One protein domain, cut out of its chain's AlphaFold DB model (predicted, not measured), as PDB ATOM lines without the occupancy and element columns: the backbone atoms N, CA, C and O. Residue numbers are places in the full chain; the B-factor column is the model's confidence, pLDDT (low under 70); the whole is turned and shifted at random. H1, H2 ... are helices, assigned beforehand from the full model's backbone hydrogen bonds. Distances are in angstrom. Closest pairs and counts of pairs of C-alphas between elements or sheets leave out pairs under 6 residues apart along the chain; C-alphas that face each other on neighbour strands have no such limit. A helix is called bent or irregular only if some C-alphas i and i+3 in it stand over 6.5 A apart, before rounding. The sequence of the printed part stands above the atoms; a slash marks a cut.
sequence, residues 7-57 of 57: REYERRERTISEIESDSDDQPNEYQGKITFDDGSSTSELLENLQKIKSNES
ATOM      1  N   ARG A   7       9.213 -28.993   7.768       86.00
ATOM      2  CA  ARG A   7       9.075 -29.337   9.189       86.00
ATOM      3  C   ARG A   7       9.895 -30.562   9.586       86.00
ATOM      4  O   ARG A   7      10.403 -30.609  10.700       86.00
ATOM      5  N   GLU A   8      10.041 -31.540   8.693       83.19
ATOM      6  CA  GLU A   8      10.909 -32.700   8.933       83.19
ATOM      7  C   GLU A   8      12.386 -32.299   8.852       83.19
ATOM      8  O   GLU A   8      13.193 -32.788   9.643       83.19
ATOM      9  N   TYR A   9      12.739 -31.376   7.952       86.88
ATOM     10  CA  TYR A   9      14.085 -30.803   7.910       86.88
ATOM     11  C   TYR A   9      14.418 -30.071   9.217       86.88
ATOM     12  O   TYR A   9      15.392 -30.409   9.878       86.88
ATOM     13  N   GLU A  10      13.548 -29.158   9.660       86.00
ATOM     14  CA  GLU A  10      13.718 -28.443  10.932       86.00
ATOM     15  C   GLU A  10      13.777 -29.385  12.139       86.00
ATOM     16  O   GLU A  10      14.545 -29.151  13.072       86.00
ATOM     17  N   ARG A  11      12.983 -30.465  12.137       89.06
ATOM     18  CA  ARG A  11      13.048 -31.492  13.182       89.06
ATOM     19  C   ARG A  11      14.421 -32.165  13.214       89.06
ATOM     20  O   ARG A  11      14.965 -32.355  14.301       89.06
ATOM     21  N   ARG A  12      14.973 -32.532  12.052       85.56
ATOM     22  CA  ARG A  12      16.297 -33.165  11.966       85.56
ATOM     23  C   ARG A  12      17.405 -32.232  12.413       85.56
ATOM     24  O   ARG A  12      18.205 -32.653  13.234       85.56
ATOM     25  N   GLU A  13      17.402 -30.986  11.951       85.94
ATOM     26  CA  GLU A  13      18.406 -29.992  12.348       85.94
ATOM     27  C   GLU A  13      18.418 -29.783  13.871       85.94
ATOM     28  O   GLU A  13      19.482 -29.801  14.482       85.94
ATOM     29  N   ARG A  14      17.242 -29.695  14.517       85.38
ATOM     30  CA  ARG A  14      17.160 -29.617  15.990       85.38
ATOM     31  C   ARG A  14      17.707 -30.868  16.673       85.38
ATOM     32  O   ARG A  14      18.487 -30.745  17.604       85.38
ATOM     33  N   THR A  15      17.316 -32.051  16.195       82.88
ATOM     34  CA  THR A  15      17.743 -33.332  16.787       82.88
ATOM     35  C   THR A  15      19.257 -33.518  16.669       82.88
ATOM     36  O   THR A  15      19.900 -33.963  17.609       82.88
ATOM     37  N   ILE A  16      19.834 -33.166  15.517       80.00
ATOM     38  CA  ILE A  16      21.279 -33.253  15.280       80.00
ATOM     39  C   ILE A  16      22.018 -32.261  16.179       80.00
ATOM     40  O   ILE A  16      22.957 -32.658  16.856       80.00
ATOM     41  N   SER A  17      21.554 -31.011  16.251       79.88
ATOM     42  CA  SER A  17      22.164 -29.997  17.117       79.88
ATOM     43  C   SER A  17      22.102 -30.363  18.606       79.88
ATOM     44  O   SER A  17      23.019 -30.017  19.344       79.88
ATOM     45  N   GLU A  18      21.036 -31.033  19.054       76.88
ATOM     46  CA  GLU A  18      20.883 -31.527  20.429       76.88
ATOM     47  C   GLU A  18      21.866 -32.675  20.713       76.88
ATOM     48  O   GLU A  18      22.615 -32.609  21.682       76.88
ATOM     49  N   ILE A  19      21.967 -33.653  19.802       72.44
ATOM     50  CA  ILE A  19      22.932 -34.767  19.890       72.44
ATOM     51  C   ILE A  19      24.384 -34.267  19.895       72.44
ATOM     52  O   ILE A  19      25.200 -34.784  20.652       72.44
ATOM     53  N   GLU A  20      24.720 -33.285  19.052       67.56
ATOM     54  CA  GLU A  20      26.071 -32.711  19.000       67.56
ATOM     55  C   GLU A  20      26.410 -31.928  20.278       67.56
ATOM     56  O   GLU A  20      27.550 -31.988  20.740       67.56
ATOM     57  N   SER A  21      25.438 -31.236  20.882       67.75
ATOM     58  CA  SER A  21      25.642 -30.485  22.128       67.75
ATOM     59  C   SER A  21      25.751 -31.385  23.365       67.75
ATOM     60  O   SER A  21      26.497 -31.038  24.276       67.75
ATOM     61  N   ASP A  22      25.060 -32.528  23.388       63.44
ATOM     62  CA  ASP A  22      25.128 -33.539  24.460       63.44
ATOM     63  C   ASP A  22      26.271 -34.555  24.248       63.44
ATOM     64  O   ASP A  22      26.295 -35.626  24.855       63.44
ATOM     65  N   SER A  23      27.253 -34.243  23.393       59.62
ATOM     66  CA  SER A  23      28.373 -35.151  23.094       59.62
ATOM     67  C   SER A  23      29.239 -35.502  24.316       59.62
ATOM     68  O   SER A  23      29.929 -36.520  24.294       59.62
ATOM     69  N   ASP A  24      29.201 -34.698  25.384       65.75
ATOM     70  CA  ASP A  24      29.874 -35.003  26.658       65.75
ATOM     71  C   ASP A  24      29.139 -36.095  27.474       65.75
ATOM     72  O   ASP A  24      29.767 -36.769  28.288       65.75
ATOM     73  N   ASP A  25      27.844 -36.321  27.209       65.88
ATOM     74  CA  ASP A  25      26.970 -37.348  27.810       65.88
ATOM     75  C   ASP A  25      26.629 -38.466  26.792       65.88
ATOM     76  O   ASP A  25      25.553 -39.076  26.807       65.88
ATOM     77  N   GLN A  26      27.552 -38.775  25.874       67.38
ATOM     78  CA  GLN A  26      27.401 -39.937  24.993       67.38
ATOM     79  C   GLN A  26      27.320 -41.222  25.835       67.38
ATOM     80  O   GLN A  26      28.077 -41.392  26.797       67.38
ATOM     81  N   PRO A  27      26.439 -42.178  25.485       67.31
ATOM     82  CA  PRO A  27      26.398 -43.452  26.179       67.31
ATOM     83  C   PRO A  27      27.742 -44.169  26.009       67.31
ATOM     84  O   PRO A  27      28.086 -44.626  24.922       67.31
ATOM     85  N   ASN A  28      28.480 -44.308  27.113       70.44
ATOM     86  CA  ASN A  28      29.730 -45.075  27.164       70.44
ATOM     87  C   ASN A  28      29.512 -46.578  26.914       70.44
ATOM     88  O   ASN A  28      30.467 -47.320  26.698       70.44
ATOM     89  N   GLU A  29      28.259 -47.037  26.961       71.31
ATOM     90  CA  GLU A  29      27.872 -48.427  26.754       71.31
ATOM     91  C   GLU A  29      26.781 -48.533  25.685       71.31
ATOM     92  O   GLU A  29      25.747 -47.863  25.734       71.31
ATOM     93  N   TYR A  30      26.986 -49.434  24.728       74.50
ATOM     94  CA  TYR A  30      25.990 -49.746  23.713       74.50
ATOM     95  C   TYR A  30      24.808 -50.519  24.322       74.50
ATOM     96  O   TYR A  30      24.968 -51.640  24.804       74.50
ATOM     97  N   GLN A  31      23.598 -49.958  24.236       76.19
ATOM     98  CA  GLN A  31      22.349 -50.612  24.648       76.19
ATOM     99  C   GLN A  31      21.527 -51.072  23.437       76.19
ATOM    100  O   GLN A  31      20.467 -50.530  23.129       76.19
ATOM    101  N   GLY A  32      22.010 -52.092  22.731       79.12
ATOM    102  CA  GLY A  32      21.268 -52.730  21.643       79.12
ATOM    103  C   GLY A  32      21.227 -54.244  21.782       79.12
ATOM    104  O   GLY A  32      22.090 -54.864  22.400       79.12
ATOM    105  N   LYS A  33      20.192 -54.859  21.206       78.12
ATOM    106  CA  LYS A  33      20.040 -56.314  21.174       78.12
ATOM    107  C   LYS A  33      20.453 -56.831  19.803       78.12
ATOM    108  O   LYS A  33      19.785 -56.542  18.816       78.12
ATOM    109  N   ILE A  34      21.507 -57.639  19.764       74.81
ATOM    110  CA  ILE A  34      21.914 -58.366  18.560       74.81
ATOM    111  C   ILE A  34      21.373 -59.792  18.669       74.81
ATOM    112  O   ILE A  34      21.651 -60.500  19.635       74.81
ATOM    113  N   THR A  35      20.565 -60.208  17.699       74.06
ATOM    114  CA  THR A  35      20.097 -61.593  17.570       74.06
ATOM    115  C   THR A  35      20.914 -62.291  16.494       74.06
ATOM    116  O   THR A  35      20.858 -61.884  15.335       74.06
ATOM    117  N   PHE A  36      21.657 -63.329  16.875       68.75
ATOM    118  CA  PHE A  36      22.351 -64.213  15.939       68.75
ATOM    119  C   PHE A  36      21.468 -65.431  15.661       68.75
ATOM    120  O   PHE A  36      21.106 -66.145  16.593       68.75
ATOM    121  N   ASP A  37      21.113 -65.632  14.393       71.12
ATOM    122  CA  ASP A  37      20.305 -66.760  13.898       71.12
ATOM    123  C   ASP A  37      21.154 -67.723  13.048       71.12
ATOM    124  O   ASP A  37      20.669 -68.336  12.104       71.12
ATOM    125  N   ASP A  38      22.456 -67.807  13.330       64.94
ATOM    126  CA  ASP A  38      23.340 -68.739  12.635       64.94
ATOM    127  C   ASP A  38      23.658 -69.933  13.539       64.94
ATOM    128  O   ASP A  38      23.838 -69.784  14.750       64.94
ATOM    129  N   GLY A  39      23.729 -71.127  12.949       63.03
ATOM    130  CA  GLY A  39      23.979 -72.403  13.630       63.03
ATOM    131  C   GLY A  39      25.415 -72.566  14.140       63.03
ATOM    132  O   GLY A  39      25.885 -73.694  14.298       63.03
ATOM    133  N   SER A  40      26.121 -71.455  14.349       66.81
ATOM    134  CA  SER A  40      27.509 -71.411  14.780       66.81
ATOM    135  C   SER A  40      27.673 -72.038  16.157       66.81
ATOM    136  O   SER A  40      26.893 -71.816  17.090       66.81
ATOM    137  N   SER A  41      28.731 -72.828  16.293       77.56
ATOM    138  CA  SER A  41      29.070 -73.457  17.562       77.56
ATOM    139  C   SER A  41      29.446 -72.407  18.618       77.56
ATOM    140  O   SER A  41      29.971 -71.336  18.310       77.56
ATOM    141  N   THR A  42      29.240 -72.717  19.901       80.81
ATOM    142  CA  THR A  42      29.652 -71.835  21.012       80.81
ATOM    143  C   THR A  42      31.139 -71.466  20.939       80.81
ATOM    144  O   THR A  42      31.514 -70.351  21.288       80.81
ATOM    145  N   SER A  43      31.982 -72.374  20.444       80.88
ATOM    146  CA  SER A  43      33.410 -72.136  20.208       80.88
ATOM    147  C   SER A  43      33.684 -71.017  19.201       80.88
ATOM    148  O   SER A  43      34.535 -70.173  19.468       80.88
ATOM    149  N   GLU A  44      32.950 -70.964  18.087       83.88
ATOM    150  CA  GLU A  44      33.121 -69.922  17.060       83.88
ATOM    151  C   GLU A  44      32.735 -68.536  17.592       83.88
ATOM    152  O   GLU A  44      33.420 -67.546  17.327       83.88
ATOM    153  N   LEU A  45      31.675 -68.458  18.404       84.75
ATOM    154  CA  LEU A  45      31.259 -67.208  19.048       84.75
ATOM    155  C   LEU A  45      32.322 -66.689  20.027       84.75
ATOM    156  O   LEU A  45      32.600 -65.489  20.059       84.75
ATOM    157  N   LEU A  46      32.936 -67.586  20.805       88.06
ATOM    158  CA  LEU A  46      34.009 -67.230  21.738       88.06
ATOM    159  C   LEU A  46      35.269 -66.752  21.007       88.06
ATOM    160  O   LEU A  46      35.891 -65.780  21.439       88.06
ATOM    161  N   GLU A  47      35.617 -67.380  19.882       89.81
ATOM    162  CA  GLU A  47      36.744 -66.953  19.047       89.81
ATOM    163  C   GLU A  47      36.511 -65.551  18.460       89.81
ATOM    164  O   GLU A  47      37.399 -64.695  18.497       89.81
ATOM    165  N   ASN A  48      35.300 -65.281  17.969       84.12
ATOM    166  CA  ASN A  48      34.938 -63.971  17.428       84.12
ATOM    167  C   ASN A  48      34.969 -62.876  18.501       84.12
ATOM    168  O   ASN A  48      35.495 -61.791  18.251       84.12
ATOM    169  N   LEU A  49      34.485 -63.168  19.713       88.94
ATOM    170  CA  LEU A  49      34.577 -62.240  20.839       88.94
ATOM    171  C   LEU A  49      36.037 -61.902  21.175       88.94
ATOM    172  O   LEU A  49      36.357 -60.740  21.427       88.94
ATOM    173  N   GLN A  50      36.927 -62.899  21.166       88.31
ATOM    174  CA  GLN A  50      38.350 -62.686  21.425       88.31
ATOM    175  C   GLN A  50      38.993 -61.802  20.349       88.31
ATOM    176  O   GLN A  50      39.718 -60.873  20.695       88.31
ATOM    177  N   LYS A  51      38.680 -62.029  19.065       87.50
ATOM    178  CA  LYS A  51      39.169 -61.193  17.952       87.50
ATOM    179  C   LYS A  51      38.741 -59.735  18.094       87.50
ATOM    180  O   LYS A  51      39.568 -58.850  17.909       87.50
ATOM    181  N   ILE A  52      37.478 -59.489  18.449       89.56
ATOM    182  CA  ILE A  52      36.962 -58.127  18.654       89.56
ATOM    183  C   ILE A  52      37.739 -57.438  19.783       89.56
ATOM    184  O   ILE A  52      38.290 -56.365  19.567       89.56
ATOM    185  N   LYS A  53      37.889 -58.096  20.940       83.75
ATOM    186  CA  LYS A  53      38.626 -57.538  22.088       83.75
ATOM    187  C   LYS A  53      40.107 -57.289  21.807       83.75
ATOM    188  O   LYS A  53      40.672 -56.335  22.323       83.75
ATOM    189  N   SER A  54      40.748 -58.152  21.020       82.56
ATOM    190  CA  SER A  54      42.155 -57.980  20.640       82.56
ATOM    191  C   SER A  54      42.371 -56.874  19.606       82.56
ATOM    192  O   SER A  54      43.463 -56.324  19.557       82.56
ATOM    193  N   ASN A  55      41.354 -56.545  18.806       71.12
ATOM    194  CA  ASN A  55      41.410 -55.457  17.827       71.12
ATOM    195  C   ASN A  55      41.072 -54.079  18.428       71.12
ATOM    196  O   ASN A  55      41.266 -53.072  17.756       71.12
ATOM    197  N   GLU A  56      40.568 -54.028  19.665       60.59
ATOM    198  CA  GLU A  56      40.343 -52.789  20.429       60.59
ATOM    199  C   GLU A  56      41.568 -52.357  21.269       60.59
ATOM    200  O   GLU A  56      41.474 -51.392  22.026       60.59
ATOM    201  N   SER A  57      42.708 -53.060  21.163       49.47
ATOM    202  CA  SER A  57      43.971 -52.756  21.872       49.47
ATOM    203  C   SER A  57      45.032 -52.114  20.984       49.47
ATOM    204  O   SER A  57      45.139 -52.513  19.804       49.47
TER     205      SER A  57
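AT A GLANCE: This is residues 7 to 57 of the 57 residues of the protein "DUF5786 domain-containing protein" of Natrialba taiwanensis DSM 12281 (UniProt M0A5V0). Two separate helices, H1 and H2, stand far from each other toward the two ends of an open, drawn-out model, and a long strip of chain with no named element, residues 22 to 41, spans the gap between them. There is no core: H1 stands free in full, and the link turns back near Gly 39 to run into H2, like a hook. The printed part has 51 residues with two named helices, in the order H1 then H2, and no named strand; the class is all helix, with 29 residues in the two helices. The whole is extended, with a radius of gyration of the C-alphas of 18.2 A, and flat, with spans of 49 by 28 by 14 A.

HOW THE PARTS SIT: H1, residues 7 to 21, is the longest helix by residues. H2, residues 42 to 55, is apart from H1, with no C-alpha of the one within 8 A of the other. A long link of 20 residues joins them. In both H1 and H2, every O i to N i+4 pair is within hydrogen-bond range. Neither helix is bent or irregular. Residues 7 to 35, 37 to 44 and 46 to 57 stand free.

IN THESE COORDINATES: H1 has 15 residues and begins at C-alpha 7, at (9.075, -29.337, 9.189); it measures 21.1 A from first to last C-alpha. H2 has 14 residues, runs from C-alpha 42 at (29.652, -71.835, 21.012) to C-alpha 55 at (41.410, -55.457, 17.827), and measures 20.4 A.

THE WHOLE: The two C-alphas farthest apart are those of Arg 7 and Ser 43, at 50.5 A. The printed part has no cut and ends at Ser 57, the chain's last residue. Mean pLDDT of the printed part is 76.7; residues 20 to 27, 36, 38 to 40 and 56 to 57 are under 70.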